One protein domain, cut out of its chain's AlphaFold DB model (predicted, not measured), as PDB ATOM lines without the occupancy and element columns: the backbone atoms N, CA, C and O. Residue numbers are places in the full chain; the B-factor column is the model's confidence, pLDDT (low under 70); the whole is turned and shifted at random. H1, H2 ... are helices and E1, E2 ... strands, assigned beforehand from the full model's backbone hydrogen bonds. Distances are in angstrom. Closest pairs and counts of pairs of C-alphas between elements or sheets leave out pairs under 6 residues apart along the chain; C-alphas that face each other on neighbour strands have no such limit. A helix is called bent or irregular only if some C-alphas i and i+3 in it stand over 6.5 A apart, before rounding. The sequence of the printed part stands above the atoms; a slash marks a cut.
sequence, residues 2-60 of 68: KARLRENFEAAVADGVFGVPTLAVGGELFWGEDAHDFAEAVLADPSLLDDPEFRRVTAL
ATOM      1  N   LYS A   2     192.306 133.048 157.679       85.50
ATOM      2  CA  LYS A   2     191.521 132.164 156.783       85.50
ATOM      3  C   LYS A   2     192.209 130.825 156.460       85.50
ATOM      4  O   LYS A   2     191.540 129.803 156.458       85.50
ATOM      5  N   ALA A   3     193.532 130.838 156.260       90.56
ATOM      6  CA  ALA A   3     194.332 129.621 156.077       90.56
ATOM      7  C   ALA A   3     194.219 128.671 157.282       90.56
ATOM      8  O   ALA A   3     193.841 127.524 157.115       90.56
ATOM      9  N   ARG A   4     194.379 129.185 158.509       89.00
ATOM     10  CA  ARG A   4     194.249 128.366 159.723       89.00
ATOM     11  C   ARG A   4     192.853 127.763 159.917       89.00
ATOM     12  O   ARG A   4     192.729 126.640 160.379       89.00
ATOM     13  N   LEU A   5     191.792 128.484 159.548       88.50
ATOM     14  CA  LEU A   5     190.436 127.923 159.582       88.50
ATOM     15  C   LEU A   5     190.269 126.778 158.571       88.50
ATOM     16  O   LEU A   5     189.607 125.788 158.865       88.50
ATOM     17  N   ARG A   6     190.878 126.920 157.389       89.19
ATOM     18  CA  ARG A   6     190.889 125.896 156.343       89.19
ATOM     19  C   ARG A   6     191.653 124.649 156.795       89.19
ATOM     20  O   ARG A   6     191.109 123.562 156.683       89.19
ATOM     21  N   GLU A   7     192.848 124.827 157.348       92.69
ATOM     22  CA  GLU A   7     193.682 123.748 157.896       92.69
ATOM     23  C   GLU A   7     192.945 122.973 158.995       92.69
ATOM     24  O   GLU A   7     192.895 121.749 158.959       92.69
ATOM     25  N   ASN A   8     192.292 123.679 159.926       88.06
ATOM     26  CA  ASN A   8     191.500 123.044 160.981       88.06
ATOM     27  C   ASN A   8     190.321 122.234 160.421       88.06
ATOM     28  O   ASN A   8     190.016 121.162 160.930       88.06
ATOM     29  N   PHE A   9     189.647 122.750 159.389       87.06
ATOM     30  CA  PHE A   9     188.552 122.032 158.737       87.06
ATOM     31  C   PHE A   9     189.053 120.776 158.018       87.06
ATOM     32  O   PHE A   9     188.444 119.721 158.140       87.06
ATOM     33  N   GLU A  10     190.164 120.875 157.288       91.56
ATOM     34  CA  GLU A  10     190.757 119.733 156.586       91.56
ATOM     35  C   GLU A  10     191.225 118.648 157.563       91.56
ATOM     36  O   GLU A  10     190.975 117.472 157.310       91.56
ATOM     37  N   ALA A  11     191.806 119.034 158.704       89.75
ATOM     38  CA  ALA A  11     192.144 118.104 159.780       89.75
ATOM     39  C   ALA A  11     190.894 117.414 160.356       89.75
ATOM     40  O   ALA A  11     190.845 116.192 160.407       89.75
ATOM     41  N   ALA A  12     189.846 118.174 160.691       87.12
ATOM     42  CA  ALA A  12     188.610 117.604 161.231       87.12
ATOM     43  C   ALA A  12     187.948 116.613 160.254       87.12
ATOM     44  O   ALA A  12     187.509 115.538 160.657       87.12
ATOM     45  N   VAL A  13     187.910 116.941 158.958       88.69
ATOM     46  CA  VAL A  13     187.390 116.028 157.930       88.69
ATOM     47  C   VAL A  13     188.243 114.762 157.828       88.69
ATOM     48  O   VAL A  13     187.687 113.674 157.701       88.69
ATOM     49  N   ALA A  14     189.573 114.887 157.890       90.38
ATOM     50  CA  ALA A  14     190.478 113.737 157.872       90.38
ATOM     51  C   ALA A  14     190.279 112.817 159.089       90.38
ATOM     52  O   ALA A  14     190.385 111.602 158.944       90.38
ATOM     53  N   ASP A  15     189.913 113.386 160.237       88.69
ATOM     54  CA  ASP A  15     189.601 112.645 161.463       88.69
ATOM     55  C   ASP A  15     188.200 112.002 161.441       88.69
ATOM     56  O   ASP A  15     187.837 111.295 162.372       88.69
ATOM     57  N   GLY A  16     187.404 112.203 160.383       88.19
ATOM     58  CA  GLY A  16     186.063 111.620 160.248       88.19
ATOM     59  C   GLY A  16     184.939 112.467 160.854       88.19
ATOM     60  O   GLY A  16     183.795 112.014 160.931       88.19
ATOM     61  N   VAL A  17     185.225 113.713 161.247       90.06
ATOM     62  CA  VAL A  17     184.204 114.661 161.710       90.06
ATOM     63  C   VAL A  17     183.267 115.011 160.554       90.06
ATOM     64  O   VAL A  17     183.688 115.530 159.521       90.06
ATOM     65  N   PHE A  18     181.970 114.770 160.742       84.94
ATOM     66  CA  PHE A  18     180.940 115.027 159.727       84.94
ATOM     67  C   PHE A  18     180.007 116.200 160.068       84.94
ATOM     68  O   PHE A  18     179.225 116.636 159.223       84.94
ATOM     69  N   GLY A  19     180.079 116.738 161.286       88.31
ATOM     70  CA  GLY A  19     179.232 117.836 161.739       88.31
ATOM     71  C   GLY A  19     179.756 118.480 163.018       88.31
ATOM     72  O   GLY A  19     180.810 118.110 163.518       88.31
ATOM     73  N   VAL A  20     179.028 119.469 163.539       90.12
ATOM     74  CA  VAL A  20     179.379 120.162 164.789       90.12
ATOM     75  C   VAL A  20     178.167 120.240 165.728       90.12
ATOM     76  O   VAL A  20     177.053 120.399 165.223       90.12
ATOM     77  N   PRO A  21     178.363 120.184 167.061       91.50
ATOM     78  CA  PRO A  21     179.632 119.913 167.746       91.50
ATOM     79  C   PRO A  21     180.066 118.438 167.626       91.50
ATOM     80  O   PRO A  21     179.227 117.541 167.575       91.50
ATOM     81  N   THR A  22     181.384 118.205 167.595       93.81
ATOM     82  CA  THR A  22     181.998 116.876 167.753       93.81
ATOM     83  C   THR A  22     183.089 116.948 168.811       93.81
ATOM     84  O   THR A  22     183.942 117.836 168.763       93.81
ATOM     85  N   LEU A  23     183.055 116.012 169.754       93.69
ATOM     86  CA  LEU A  23     184.063 115.810 170.789       93.69
ATOM     87  C   LEU A  23     184.913 114.594 170.406       93.69
ATOM     88  O   LEU A  23     184.366 113.558 170.036       93.69
ATOM     89  N   ALA A  24     186.235 114.722 170.499       92.62
ATOM     90  CA  ALA A  24     187.169 113.618 170.296       92.62
ATOM     91  C   ALA A  24     187.756 113.200 171.652       92.62
ATOM     92  O   ALA A  24     188.462 113.986 172.287       92.62
ATOM     93  N   VAL A  25     187.462 111.977 172.099       91.69
ATOM     94  CA  VAL A  25     187.891 111.437 173.399       91.69
ATOM     95  C   VAL A  25     188.538 110.078 173.171       91.69
ATOM     96  O   VAL A  25     187.901 109.159 172.678       91.69
ATOM     97  N   GLY A  26     189.827 109.943 173.493       86.00
ATOM     98  CA  GLY A  26     190.525 108.654 173.386       86.00
ATOM     99  C   GLY A  26     190.636 108.075 171.966       86.00
ATOM    100  O   GLY A  26     190.914 106.891 171.830       86.00
ATOM    101  N   GLY A  27     190.441 108.890 170.921       87.75
ATOM    102  CA  GLY A  27     190.388 108.443 169.519       87.75
ATOM    103  C   GLY A  27     188.972 108.166 169.004       87.75
ATOM    104  O   GLY A  27     188.796 107.989 167.803       87.75
ATOM    105  N   GLU A  28     187.974 108.201 169.886       91.38
ATOM    106  CA  GLU A  28     186.561 108.036 169.553       91.38
ATOM    107  C   GLU A  28     185.882 109.392 169.351       91.38
ATOM    108  O   GLU A  28     186.241 110.390 169.990       91.38
ATOM    109  N   LEU A  29     184.891 109.431 168.457       93.25
ATOM    110  CA  LEU A  29     184.154 110.645 168.108       93.25
ATOM    111  C   LEU A  29     182.718 110.605 168.633       93.25
ATOM    112  O   LEU A  29     181.955 109.690 168.335       93.25
ATOM    113  N   PHE A  30     182.325 111.673 169.323       93.25
ATOM    114  CA  PHE A  30     180.979 111.885 169.852       93.25
ATOM    115  C   PHE A  30     180.381 113.104 169.160       93.25
ATOM    116  O   PHE A  30     180.904 114.212 169.290       93.25
ATOM    117  N   TRP A  31     179.324 112.910 168.375       93.88
ATOM    118  CA  TRP A  31     178.670 113.979 167.620       93.88
ATOM    119  C   TRP A  31     177.312 114.319 168.221       93.88
ATOM    120  O   TRP A  31     176.541 113.417 168.531       93.88
ATOM    121  N   GLY A  32     177.017 115.616 168.305       92.38
ATOM    122  CA  GLY A  32     175.775 116.124 168.876       92.38
ATOM    123  C   GLY A  32     175.958 116.679 170.285       92.38
ATOM    124  O   GLY A  32     176.973 116.464 170.945       92.38
ATOM    125  N   GLU A  33     174.981 117.469 170.717       90.62
ATOM    126  CA  GLU A  33     174.944 118.020 172.077       90.62
ATOM    127  C   GLU A  33     174.438 116.981 173.088       90.62
ATOM    128  O   GLU A  33     174.967 116.882 174.189       90.62
ATOM    129  N   ASP A  34     173.527 116.114 172.652       91.69
ATOM    130  CA  ASP A  34     173.002 114.965 173.390       91.69
ATOM    131  C   ASP A  34     174.061 113.896 173.707       91.69
ATOM    132  O   ASP A  34     173.890 113.101 174.629       91.69
ATOM    133  N   ALA A  35     175.174 113.886 172.973       91.44
ATOM    134  CA  ALA A  35     176.295 112.982 173.208       91.44
ATOM    135  C   ALA A  35     177.292 113.488 174.270       91.44
ATOM    136  O   ALA A  35     178.228 112.762 174.610       91.44
ATOM    137  N   HIS A  36     177.134 114.710 174.791       92.25
ATOM    138  CA  HIS A  36     178.134 115.340 175.659       92.25
ATOM    139  C   HIS A  36     178.268 114.635 177.015       92.25
ATOM    140  O   HIS A  36     179.379 114.265 177.393       92.25
ATOM    141  N   ASP A  37     177.152 114.365 177.697       93.75
ATOM    142  CA  ASP A  37     177.156 113.659 178.985       93.75
ATOM    143  C   ASP A  37     177.804 112.270 178.857       93.75
ATOM    144  O   ASP A  37     178.543 111.817 179.733       93.75
ATOM    145  N   PHE A  38     177.575 111.593 177.726       92.81
ATOM    146  CA  PHE A  38     178.189 110.298 177.451       92.81
ATOM    147  C   PHE A  38     179.688 110.416 177.147       92.81
ATOM    148  O   PHE A  38     180.476 109.613 177.642       92.81
ATOM    149  N   ALA A  39     180.105 111.439 176.397       94.25
ATOM    150  CA  ALA A  39     181.517 111.720 176.154       94.25
ATOM    151  C   ALA A  39     182.275 112.020 177.460       94.25
ATOM    152  O   ALA A  39     183.413 111.578 177.618       94.25
ATOM    153  N   GLU A  40     181.652 112.724 178.413       94.88
ATOM    154  CA  GLU A  40     182.229 112.972 179.740       94.88
ATOM    155  C   GLU A  40     182.354 111.674 180.553       94.88
ATOM    156  O   GLU A  40     183.399 111.418 181.154       94.88
ATOM    157  N   ALA A  41     181.333 110.815 180.519       94.25
ATOM    158  CA  ALA A  41     181.390 109.507 181.168       94.25
ATOM    159  C   ALA A  41     182.519 108.631 180.600       94.25
ATOM    160  O   ALA A  41     183.281 108.048 181.368       94.25
ATOM    161  N   VAL A  42     182.682 108.586 179.273       94.12
ATOM    162  CA  VAL A  42     183.776 107.846 178.615       94.12
ATOM    163  C   VAL A  42     185.141 108.473 178.904       94.12
ATOM    164  O   VAL A  42     186.130 107.760 179.056       94.12
ATOM    165  N   LEU A  43     185.221 109.801 179.019       94.31
ATOM    166  CA  LEU A  43     186.452 110.478 179.428       94.31
ATOM    167  C   LEU A  43     186.875 110.063 180.847       94.31
ATOM    168  O   LEU A  43     188.071 109.912 181.105       94.31
ATOM    169  N   ALA A  44     185.911 109.882 181.755       95.69
ATOM    170  CA  ALA A  44     186.157 109.429 183.122       95.69
ATOM    171  C   ALA A  44     186.468 107.924 183.205       95.69
ATOM    172  O   ALA A  44     187.334 107.521 183.983       95.69
ATOM    173  N   ASP A  45     185.783 107.108 182.402       94.44
ATOM    174  CA  ASP A  45     185.974 105.662 182.319       94.44
ATOM    175  C   ASP A  45     185.874 105.164 180.863       94.44
ATOM    176  O   ASP A  45     184.784 104.855 180.369       94.44
ATOM    177  N   PRO A  46     187.016 105.020 180.166       91.62
ATOM    178  CA  PRO A  46     187.033 104.531 178.789       91.62
ATOM    179  C   PRO A  46     186.502 103.101 178.623       91.62
ATOM    180  O   PRO A  46     186.100 102.724 177.523       91.62
ATOM    181  N   SER A  47     186.466 102.300 179.698       91.88
ATOM    182  CA  SER A  47     185.999 100.910 179.637       91.88
ATOM    183  C   SER A  47     184.493 100.789 179.383       91.88
ATOM    184  O   SER A  47     184.018  99.723 178.997       91.88
ATOM    185  N   LEU A  48     183.737 101.887 179.501       90.50
ATOM    186  CA  LEU A  48     182.319 101.938 179.135       90.50
ATOM    187  C   LEU A  48     182.071 101.540 177.671       90.50
ATOM    188  O   LEU A  48     181.046 100.936 177.365       90.50
ATOM    189  N   LEU A  49     183.017 101.830 176.775       89.06
ATOM    190  CA  LEU A  49     182.928 101.443 175.363       89.06
ATOM    191  C   LEU A  49     183.214  99.952 175.126       89.06
ATOM    192  O   LEU A  49     182.846  99.400 174.089       89.06
ATOM    193  N   ASP A  50     183.851  99.286 176.090       90.00
ATOM    194  CA  ASP A  50     184.175  97.863 176.041       90.00
ATOM    195  C   ASP A  50     183.027  96.960 176.512       90.00
ATOM    196  O   ASP A  50     183.145  95.726 176.447       90.00
ATOM    197  N   ASP A  51     181.918  97.545 176.969       91.06
ATOM    198  CA  ASP A  51     180.755  96.793 177.417       91.06
ATOM    199  C   ASP A  51     180.237  95.852 176.300       91.06
ATOM    200  O   ASP A  51     180.145  96.247 175.127       91.06
ATOM    201  N   PRO A  52     179.907  94.585 176.622       89.12
ATOM    202  CA  PRO A  52     179.448  93.614 175.633       89.12
ATOM    203  C   PRO A  52     178.246  94.077 174.801       89.12
ATOM    204  O   PRO A  52     178.169  93.735 173.620       89.12
ATOM    205  N   GLU A  53     177.325  94.853 175.377       88.00
ATOM    206  CA  GLU A  53     176.172  95.380 174.649       88.00
ATOM    207  C   GLU A  53     176.576  96.496 173.685       88.00
ATOM    208  O   GLU A  53     176.114  96.495 172.541       88.00
ATOM    209  N   PHE A  54     177.498  97.381 174.077       86.44
ATOM    210  CA  PHE A  54     178.063  98.384 173.166       86.44
ATOM    211  C   PHE A  54     178.757  97.715 171.973       86.44
ATOM    212  O   PHE A  54     178.464  98.046 170.821       86.44
ATOM    213  N   ARG A  55     179.585  96.692 172.220       86.50
ATOM    214  CA  ARG A  55     180.230  95.908 171.148       86.50
ATOM    215  C   ARG A  55     179.234  95.163 170.261       86.50
ATOM    216  O   ARG A  55     179.467  94.987 169.067       86.50
ATOM    217  N   ARG A  56     178.120  94.692 170.827       89.12
ATOM    218  CA  ARG A  56     177.070  94.014 170.057       89.12
ATOM    219  C   ARG A  56     176.401  94.976 169.083       89.12
ATOM    220  O   ARG A  56     176.172  94.595 167.937       89.12
ATOM    221  N   VAL A  57     176.097  96.198 169.525       86.19
ATOM    222  CA  VAL A  57     175.430  97.218 168.703       86.19
ATOM    223  C   VAL A  57     176.325  97.692 167.556       86.19
ATOM    224  O   VAL A  57     175.830  97.838 166.441       86.19
ATOM    225  N   THR A  58     177.633  97.853 167.775       82.50
ATOM    226  CA  THR A  58     178.570  98.257 166.707       82.50
ATOM    227  C   THR A  58     178.740  97.201 165.612       82.50
ATOM    228  O   THR A  58     179.055  97.542 164.475       82.50
ATOM    229  N   ALA A  59     178.485  95.926 165.920       84.94
ATOM    230  CA  ALA A  59     178.514  94.831 164.951       84.94
ATOM    231  C   ALA A  59     177.196  94.656 164.169       84.94
ATOM    232  O   ALA A  59     177.123  93.811 163.272       84.94
ATOM    233  N   LEU A  60     176.140  95.409 164.503       86.56
ATOM    234  CA  LEU A  60     174.870  95.307 163.790       86.56
ATOM    235  C   LEU A  60     175.012  95.855 162.361       86.56
ATOM    236  O   LEU A  60     175.622  96.905 162.151       86.56
TER     237      LEU A  60
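AT A GLANCE: This is residues 2 to 60 of the 68 residues of the protein "DSBA domain-containing protein" of Rehaibacterium terrae (UniProt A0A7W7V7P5). A small two-stranded hairpin, E1 and E2, lies in the middle of an elongated model, with helix H2 packed on it. On one side helix H1 reaches outward and its residues 2 to 8 stick out free; on the far side of H2 the short helix H3 leads on to H4, and residues 50 to 60 stand free. The 59 printed residues include four named helices and two named strands, in the order H1, E1, E2, H2, H3, H4; the sheet E1 - E2 is antiparallel, and the class is mostly helix. The whole is loose, with a radius of gyration of the C-alphas of 13.7 A and spans of 44 by 24 by 18 A.

HOW THE PARTS SIT: Strands E1, residues 22 to 25, and E2, residues 28 to 31, form a hairpin and are antiparallel, with 156 degrees between their directions. N 23 and O 30 are within hydrogen-bond range at 2.8 A, and so are N 28 and O 25 at 3.0 A. The closest C-alphas of E1 and H2, residues 36 to 44, are those of Val 25 and Leu 43, 6.3 A apart. Those of E2 and H2 are Phe 30 and Ala 39, also 6.3 A apart. H2 and H3, residues 46 to 50, only just touch, with 3 pairs of C-alphas within 8 A, and only at the corner by their link; the closest C-alphas are those of Val 42 and Leu 48, at 6.1 A. H3 and H4, residues 52 to 58, are close but not clearly touching, with the C-alphas of Leu 49 and Arg 55 closest at 7.5 A. H1, residues 2 to 14, touches no helix and is apart from E2. In H1, H2 and H4 every O i to N i+4 pair is within hydrogen-bond range; in H3 it is 0 of 1, beside 2 of 2 O i to N i+3 pairs.

IN THESE COORDINATES: E1 begins at C-alpha 22, (181.998, 116.876, 167.753), and is 9.8 A long; E2 is 10.1 A long. H2 measures 12.5 A from first to last C-alpha, H3 7.8 A and H4 10.1 A. H3 is neither bent nor irregular, but only just: C-alphas 46 and 49 are 6.2 A apart. H1, the longest helix at 18.5 A, begins at C-alpha 2, (191.521, 132.164, 156.783). H4 ends at C-alpha 58, (178.570, 98.257, 166.707).

THE WHOLE: The two C-alphas farthest apart are those of Lys 2 and Pro 52, at 44.6 A. Without the stretches that stand free, the body of 41 residues spans 30 by 19 by 11 A. The printed part has no cut, and no link is long. The mean pLDDT of the printed part is 90.3, and no printed residue is under 70.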